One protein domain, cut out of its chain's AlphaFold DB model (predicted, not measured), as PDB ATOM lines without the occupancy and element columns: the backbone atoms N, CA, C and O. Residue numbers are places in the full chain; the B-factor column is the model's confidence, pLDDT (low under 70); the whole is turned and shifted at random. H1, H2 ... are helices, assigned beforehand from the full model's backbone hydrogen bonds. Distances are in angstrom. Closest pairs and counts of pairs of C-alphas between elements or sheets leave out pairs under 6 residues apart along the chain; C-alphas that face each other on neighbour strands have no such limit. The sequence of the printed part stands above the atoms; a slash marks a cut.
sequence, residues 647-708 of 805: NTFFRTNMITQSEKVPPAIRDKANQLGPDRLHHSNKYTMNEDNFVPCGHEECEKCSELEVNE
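What this domain is: This is residues 647 to 708 of the 805 residues of an uncharacterized protein of Legionellales bacterium (UniProt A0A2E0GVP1). There is little regular structure here: a rounded mass of loops with four short helices set round it, H2 at one end of the longest axis and H4 towards the other. The long stretch 678 to 698 swings out and comes back through the middle. The 62 printed residues hold H1, H2, H3 and H4 in that order, with no named strand; the class is all helix, with 23 residues in named elements. The whole is compact, with a radius of gyration of the C-alphas of 10.6 A and spans of 28 by 23 by 21 A.

Where its parts are: H1 is residues 647 to 650, from C-alpha 647 at (75.067, -6.202, 9.948). H2, residues 663 to 672, is 14.0 A long. H3 is residues 674 to 677. H4, residues 699 to 703, ends at C-alpha 703 at (88.963, -5.031, 23.461).

How they stand to each other: H1 is apart from H2, H3 and H4. H2 and H3 are close but not clearly touching; their closest C-alphas, of Ala 669 and Leu 677, are 7.2 A apart. H3 and H4 are likewise close but not clearly touching, at 8.0 A between the C-alphas of Pro 674 and Glu 699. In H2 and H4 every O i to N i+4 pair is within hydrogen-bond range; H1 and H3 are too short for such a pair.

The domain as a whole: The farthest C-alphas, of Ala 664 and Asp 688, are 29.0 A apart. The printed part has no cut. The links H1 to H2 and H3 to H4 are long. Residues 705 to 708 have pLDDT under 70.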
ATOM      1  N   ASN A 647      73.744  -6.253   9.325       90.31
ATOM      2  CA  ASN A 647      75.067  -6.202   9.948       90.31
ATOM      3  C   ASN A 647      76.044  -5.254   9.228       90.31
ATOM      4  O   ASN A 647      76.852  -4.598   9.876       90.31
ATOM      5  N   THR A 648      75.948  -5.112   7.901       91.38
ATOM      6  CA  THR A 648      76.786  -4.168   7.137       91.38
ATOM      7  C   THR A 648      76.475  -2.715   7.492       91.38
ATOM      8  O   THR A 648      77.391  -1.903   7.614       91.38
ATOM      9  N   PHE A 649      75.197  -2.382   7.684       94.25
ATOM     10  CA  PHE A 649      74.773  -1.053   8.117       94.25
ATOM     11  C   PHE A 649      75.345  -0.718   9.500       94.25
ATOM     12  O   PHE A 649      75.984   0.327   9.652       94.25
ATOM     13  N   PHE A 650      75.195  -1.622  10.472       94.38
ATOM     14  CA  PHE A 650      75.621  -1.375  11.854       94.38
ATOM     15  C   PHE A 650      77.141  -1.329  12.039       94.38
ATOM     16  O   PHE A 650      77.617  -0.642  12.934       94.38
ATOM     17  N   ARG A 651      77.928  -1.934  11.137       89.88
ATOM     18  CA  ARG A 651      79.395  -1.748  11.112       89.88
ATOM     19  C   ARG A 651      79.836  -0.304  10.876       89.88
ATOM     20  O   ARG A 651      80.960   0.039  11.211       89.88
ATOM     21  N   THR A 652      78.990   0.525  10.265       92.12
ATOM     22  CA  THR A 652      79.304   1.938   9.965       92.12
ATOM     23  C   THR A 652      78.395   2.925  10.692       92.12
ATOM     24  O   THR A 652      78.604   4.130  10.610       92.12
ATOM     25  N   ASN A 653      77.366   2.429  11.377       94.38
ATOM     26  CA  ASN A 653      76.360   3.222  12.068       94.38
ATOM     27  C   ASN A 653      76.060   2.509  13.388       94.38
ATOM     28  O   ASN A 653      75.140   1.695  13.457       94.38
ATOM     29  N   MET A 654      76.876   2.779  14.408       95.12
ATOM     30  CA  MET A 654      76.750   2.135  15.715       95.12
ATOM     31  C   MET A 654      75.347   2.352  16.288       95.12
ATOM     32  O   MET A 654      74.825   3.471  16.260       95.12
ATOM     33  N   ILE A 655      74.730   1.277  16.783       96.12
ATOM     34  CA  ILE A 655      73.299   1.257  17.112       96.12
ATOM     35  C   ILE A 655      72.919   2.248  18.218       96.12
ATOM     36  O   ILE A 655      71.816   2.785  18.190       96.12
ATOM     37  N   THR A 656      73.821   2.521  19.162       96.81
ATOM     38  CA  THR A 656      73.575   3.426  20.296       96.81
ATOM     39  C   THR A 656      73.846   4.901  19.997       96.81
ATOM     40  O   THR A 656      73.360   5.756  20.738       96.81
ATOM     41  N   GLN A 657      74.583   5.217  18.926       94.88
ATOM     42  CA  GLN A 657      75.078   6.575  18.647       94.88
ATOM     43  C   GLN A 657      74.532   7.171  17.347       94.88
ATOM     44  O   GLN A 657      74.346   8.381  17.246       94.88
ATOM     45  N   SER A 658      74.276   6.349  16.326       96.19
ATOM     46  CA  SER A 658      73.939   6.859  14.999       96.19
ATOM     47  C   SER A 658      72.578   7.562  14.970       96.19
ATOM     48  O   SER A 658      71.555   7.008  15.374       96.19
ATOM     49  N   GLU A 659      72.533   8.763  14.391       96.12
ATOM     50  CA  GLU A 659      71.283   9.492  14.129       96.12
ATOM     51  C   GLU A 659      70.405   8.823  13.063       96.12
ATOM     52  O   GLU A 659      69.211   9.095  12.985       96.12
ATOM     53  N   LYS A 660      70.982   7.927  12.251       96.19
ATOM     54  CA  LYS A 660      70.238   7.166  11.236       96.19
ATOM     55  C   LYS A 660      69.442   6.006  11.829       96.19
ATOM     56  O   LYS A 660      68.619   5.425  11.129       96.19
ATOM     57  N   VAL A 661      69.721   5.638  13.078       97.56
ATOM     58  CA  VAL A 661      68.951   4.637  13.814       97.56
ATOM     59  C   VAL A 661      67.772   5.355  14.476       97.56
ATOM     60  O   VAL A 661      68.009   6.341  15.182       97.56
ATOM     61  N   PRO A 662      66.521   4.887  14.285       97.75
ATOM     62  CA  PRO A 662      65.352   5.487  14.917       97.75
ATOM     63  C   PRO A 662      65.561   5.672  16.427       97.75
ATOM     64  O   PRO A 662      66.022   4.725  17.081       97.75
ATOM     65  N   PRO A 663      65.200   6.836  17.006       97.38
ATOM     66  CA  PRO A 663      65.437   7.124  18.420       97.38
ATOM     67  C   PRO A 663      64.915   6.026  19.348       97.38
ATOM     68  O   PRO A 663      65.631   5.579  20.234       97.38
ATOM     69  N   ALA A 664      63.727   5.482  19.070       95.94
ATOM     70  CA  ALA A 664      63.146   4.405  19.868       95.94
ATOM     71  C   ALA A 664      64.021   3.134  19.928       95.94
ATOM     72  O   ALA A 664      64.074   2.484  20.968       95.94
ATOM     73  N   ILE A 665      64.717   2.777  18.840       96.88
ATOM     74  CA  ILE A 665      65.638   1.628  18.809       96.88
ATOM     75  C   ILE A 665      66.943   1.994  19.520       96.88
ATOM     76  O   ILE A 665      67.418   1.232  20.361       96.88
ATOM     77  N   ARG A 666      67.502   3.169  19.209       97.12
ATOM     78  CA  ARG A 666      68.760   3.661  19.785       97.12
ATOM     79  C   ARG A 666      68.684   3.784  21.307       97.12
ATOM     80  O   ARG A 666      69.565   3.302  22.014       97.12
ATOM     81  N   ASP A 667      67.610   4.372  21.820       95.56
ATOM     82  CA  ASP A 667      67.400   4.585  23.252       95.56
ATOM     83  C   ASP A 667      67.231   3.248  23.985       95.56
ATOM     84  O   ASP A 667      67.754   3.063  25.085       95.56
ATOM     85  N   LYS A 668      66.566   2.264  23.357       94.12
ATOM     86  CA  LYS A 668      66.479   0.903  23.901       94.12
ATOM     87  C   LYS A 668      67.797   0.153  23.847       94.12
ATOM     88  O   LYS A 668      68.087  -0.570  24.793       94.12
ATOM     89  N   ALA A 669      68.602   0.337  22.805       95.06
ATOM     90  CA  ALA A 669      69.944  -0.227  22.755       95.06
ATOM     91  C   ALA A 669      70.815   0.319  23.898       95.06
ATOM     92  O   ALA A 669      71.436  -0.466  24.608       95.06
ATOM     93  N   ASN A 670      70.773   1.634  24.146       95.25
ATOM     94  CA  ASN A 670      71.445   2.253  25.293       95.25
ATOM     95  C   ASN A 670      70.942   1.689  26.632       95.25
ATOM     96  O   ASN A 670      71.740   1.324  27.483       95.25
ATOM     97  N   GLN A 671      69.623   1.549  26.806       93.25
ATOM     98  CA  GLN A 671      69.041   1.001  28.037       93.25
ATOM     99  C   GLN A 671      69.432  -0.467  28.293       93.25
ATOM    100  O   GLN A 671      69.574  -0.882  29.440       93.25
ATOM    101  N   LEU A 672      69.530  -1.272  27.234       91.56
ATOM    102  CA  LEU A 672      69.797  -2.710  27.310       91.56
ATOM    103  C   LEU A 672      71.246  -3.042  27.676       91.56
ATOM    104  O   LEU A 672      71.496  -4.112  28.236       91.56
ATOM    105  N   GLY A 673      72.173  -2.145  27.348       94.00
ATOM    106  CA  GLY A 673      73.593  -2.288  27.628       94.00
ATOM    107  C   GLY A 673      74.321  -3.333  26.765       94.00
ATOM    108  O   GLY A 673      73.706  -4.087  25.997       94.00
ATOM    109  N   PRO A 674      75.660  -3.398  26.884       92.88
ATOM    110  CA  PRO A 674      76.522  -4.226  26.039       92.88
ATOM    111  C   PRO A 674      76.193  -5.722  26.047       92.88
ATOM    112  O   PRO A 674      76.230  -6.359  24.995       92.88
ATOM    113  N   ASP A 675      75.827  -6.282  27.201       90.25
ATOM    114  CA  ASP A 675      75.589  -7.725  27.370       90.25
ATOM    115  C   ASP A 675      74.451  -8.252  26.495       90.25
ATOM    116  O   ASP A 675      74.486  -9.384  26.008       90.25
ATOM    117  N   ARG A 676      73.428  -7.421  26.279       90.06
ATOM    118  CA  ARG A 676      72.258  -7.756  25.458       90.06
ATOM    119  C   ARG A 676      72.494  -7.468  23.974       90.06
ATOM    120  O   ARG A 676      71.819  -8.061  23.138       90.06
ATOM    121  N   LEU A 677      73.441  -6.584  23.648       91.94
ATOM    122  CA  LEU A 677      73.823  -6.240  22.271       91.94
ATOM    123  C   LEU A 677      74.910  -7.178  21.714       91.94
ATOM    124  O   LEU A 677      74.948  -7.427  20.511       91.94
ATOM    125  N   HIS A 678      75.758  -7.742  22.578       90.12
ATOM    126  CA  HIS A 678      76.829  -8.671  22.217       90.12
ATOM    127  C   HIS A 678      76.627 -10.066  22.823       90.12
ATOM    128  O   HIS A 678      77.393 -10.508  23.684       90.12
ATOM    129  N   HIS A 679      75.603 -10.773  22.354       84.12
ATOM    130  CA  HIS A 679      75.290 -12.142  22.775       84.12
ATOM    131  C   HIS A 679      76.118 -13.195  22.003       84.12
ATOM    132  O   HIS A 679      77.027 -12.844  21.274       84.12
ATOM    133  N   SER A 680      75.899 -14.504  22.170       80.81
ATOM    134  CA  SER A 680      76.757 -15.533  21.544       80.81
ATOM    135  C   SER A 680      76.410 -15.791  20.068       80.81
ATOM    136  O   SER A 680      75.888 -16.852  19.738       80.81
ATOM    137  N   ASN A 681      76.685 -14.835  19.172       84.94
ATOM    138  CA  ASN A 681      76.425 -14.976  17.731       84.94
ATOM    139  C   ASN A 681      77.676 -14.710  16.864       84.94
ATOM    140  O   ASN A 681      78.737 -14.292  17.341       84.94
ATOM    141  N   LYS A 682      77.544 -14.924  15.550       85.50
ATOM    142  CA  LYS A 682      78.618 -14.715  14.568       85.50
ATOM    143  C   LYS A 682      79.096 -13.262  14.466       85.50
ATOM    144  O   LYS A 682      80.232 -13.037  14.078       85.50
ATOM    145  N   TYR A 683      78.260 -12.281  14.766       85.12
ATOM    146  CA  TYR A 683      78.530 -10.851  14.569       85.12
ATOM    147  C   TYR A 683      79.051 -10.135  15.818       85.12
ATOM    148  O   TYR A 683      79.308  -8.938  15.795       85.12
ATOM    149  N   THR A 684      79.205 -10.863  16.913       78.00
ATOM    150  CA  THR A 684      79.507 -10.314  18.243       78.00
ATOM    151  C   THR A 684      80.745 -10.950  18.856       78.00
ATOM    152  O   THR A 684      81.423 -10.297  19.638       78.00
ATOM    153  N   MET A 685      81.053 -12.197  18.487       76.75
ATOM    154  CA  MET A 685      82.198 -12.945  19.017       76.75
ATOM    155  C   MET A 685      83.291 -13.207  17.972       76.75
ATOM    156  O   MET A 685      84.355 -13.707  18.318       76.75
ATOM    157  N   ASN A 686      83.036 -12.931  16.691       82.31
ATOM    158  CA  ASN A 686      83.995 -13.171  15.613       82.31
ATOM    159  C   ASN A 686      84.618 -11.844  15.169       82.31
ATOM    160  O   ASN A 686      83.900 -10.986  14.658       82.31
ATOM    161  N   GLU A 687      85.937 -11.715  15.310       81.62
ATOM    162  CA  GLU A 687      86.703 -10.516  14.942       81.62
ATOM    163  C   GLU A 687      86.459 -10.081  13.486       81.62
ATOM    164  O   GLU A 687      86.193  -8.911  13.222       81.62
ATOM    165  N   ASP A 688      86.425 -11.027  12.540       83.62
ATOM    166  CA  ASP A 688      86.222 -10.733  11.113       83.62
ATOM    167  C   ASP A 688      84.814 -10.208  10.807       83.62
ATOM    168  O   ASP A 688      84.563  -9.605   9.755       83.62
ATOM    169  N   ASN A 689      83.858 -10.499  11.692       86.00
ATOM    170  CA  ASN A 689      82.455 -10.184  11.485       86.00
ATOM    171  C   ASN A 689      81.855  -9.225  12.506       86.00
ATOM    172  O   ASN A 689      80.656  -8.945  12.396       86.00
ATOM    173  N   PHE A 690      82.674  -8.707  13.419       91.69
ATOM    174  CA  PHE A 690      82.242  -7.925  14.561       91.69
ATOM    175  C   PHE A 690      81.434  -6.689  14.146       91.69
ATOM    176  O   PHE A 690      81.748  -5.998  13.171       91.69
ATOM    177  N   VAL A 691      80.357  -6.433  14.880       92.50
ATOM    178  CA  VAL A 691      79.491  -5.264  14.736       92.50
ATOM    179  C   VAL A 691      79.574  -4.467  16.039       92.50
ATOM    180  O   VAL A 691      79.067  -4.949  17.053       92.50
ATOM    181  N   PRO A 692      80.192  -3.271  16.048       93.06
ATOM    182  CA  PRO A 692      80.276  -2.458  17.255       93.06
ATOM    183  C   PRO A 692      78.905  -1.941  17.681       93.06
ATOM    184  O   PRO A 692      78.105  -1.500  16.850       93.06
ATOM    185  N   CYS A 693      78.635  -1.961  18.989       93.50
ATOM    186  CA  CYS A 693      77.387  -1.416  19.515       93.50
ATOM    187  C   CYS A 693      77.435   0.106  19.718       93.50
ATOM    188  O   CYS A 693      76.405   0.747  19.530       93.50
ATOM    189  N   GLY A 694      78.611   0.670  20.037       91.44
ATOM    190  CA  GLY A 694      78.821   2.093  20.348       91.44
ATOM    191  C   GLY A 694      78.459   2.501  21.779       91.44
ATOM    192  O   GLY A 694      78.318   3.687  22.073       91.44
ATOM    193  N   HIS A 695      78.211   1.544  22.671       93.94
ATOM    194  CA  HIS A 695      77.971   1.839  24.081       93.94
ATOM    195  C   HIS A 695      79.304   2.192  24.760       93.94
ATOM    196  O   HIS A 695      80.267   1.438  24.619       93.94
ATOM    197  N   GLU A 696      79.356   3.306  25.497       90.19
ATOM    198  CA  GLU A 696      80.603   3.865  26.058       90.19
ATOM    199  C   GLU A 696      81.341   2.865  26.962       90.19
ATOM    200  O   GLU A 696      82.555   2.718  26.883       90.19
ATOM    201  N   GLU A 697      80.591   2.109  27.764       92.06
ATOM    202  CA  GLU A 697      81.129   1.117  28.705       92.06
ATOM    203  C   GLU A 697      81.273  -0.302  28.113       92.06
ATOM    204  O   GLU A 697      81.404  -1.278  28.847       92.06
ATOM    205  N   CYS A 698      81.199  -0.475  26.787       93.44
ATOM    206  CA  CYS A 698      81.292  -1.810  26.191       93.44
ATOM    207  C   CYS A 698      82.733  -2.334  26.160       93.44
ATOM    208  O   CYS A 698      83.482  -2.036  25.228       93.44
ATOM    209  N   GLU A 699      83.078  -3.202  27.117       92.12
ATOM    210  CA  GLU A 699      84.384  -3.875  27.188       92.12
ATOM    211  C   GLU A 699      84.744  -4.574  25.870       92.12
ATOM    212  O   GLU A 699      85.837  -4.373  25.357       92.12
ATOM    213  N   LYS A 700      83.802  -5.288  25.239       89.94
ATOM    214  CA  LYS A 700      84.045  -5.992  23.964       89.94
ATOM    215  C   LYS A 700      84.375  -5.057  22.798       89.94
ATOM    216  O   LYS A 700      85.182  -5.401  21.942       89.94
ATOM    217  N   CYS A 701      83.730  -3.888  22.725       90.31
ATOM    218  CA  CYS A 701      84.049  -2.893  21.695       90.31
ATOM    219  C   CYS A 701      85.419  -2.253  21.951       90.31
ATOM    220  O   CYS A 701      86.113  -1.922  20.992       90.31
ATOM    221  N   SER A 702      85.815  -2.114  23.218       87.06
ATOM    222  CA  SER A 702      87.134  -1.612  23.612       87.06
ATOM    223  C   SER A 702      88.247  -2.641  23.381       87.06
ATOM    224  O   SER A 702      89.294  -2.282  22.858       87.06
ATOM    225  N   GLU A 703      88.017  -3.923  23.690       85.12
ATOM    226  CA  GLU A 703      88.963  -5.031  23.461       85.12
ATOM    227  C   GLU A 703      89.317  -5.207  21.982       85.12
ATOM    228  O   GLU A 703      90.453  -5.526  21.645       85.12
ATOM    229  N   LEU A 704      88.347  -4.977  21.095       81.38
ATOM    230  CA  LEU A 704      88.537  -5.039  19.646       81.38
ATOM    231  C   LEU A 704      88.986  -3.693  19.043       81.38
ATOM    232  O   LEU A 704      88.895  -3.516  17.830       81.38
ATOM    233  N   GLU A 705      89.446  -2.755  19.887       65.62
ATOM    234  CA  GLU A 705      89.924  -1.399  19.552       65.62
ATOM    235  C   GLU A 705      88.930  -0.550  18.732       65.62
ATOM    236  O   GLU A 705      89.299   0.447  18.117       65.62
ATOM    237  N   VAL A 706      87.633  -0.881  18.733       62.66
ATOM    238  CA  VAL A 706      86.643  -0.181  17.895       62.66
ATOM    239  C   VAL A 706      86.260   1.189  18.468       62.66
ATOM    240  O   VAL A 706      85.852   2.076  17.723       62.66
ATOM    241  N   ASN A 707      86.413   1.377  19.782       49.25
ATOM    242  CA  ASN A 707      86.084   2.628  20.472       49.25
ATOM    243  C   ASN A 707      87.236   3.657  20.484       49.25
ATOM    244  O   ASN A 707      86.983   4.835  20.713       49.25
ATOM    245  N   GLU A 708      88.488   3.255  20.225       46.19
ATOM    246  CA  GLU A 708      89.645   4.176  20.200       46.19
ATOM    247  C   GLU A 708      89.921   4.764  18.796       46.19
ATOM    248  O   GLU A 708      90.736   5.682  18.625       46.19
TER     249      GLU A 708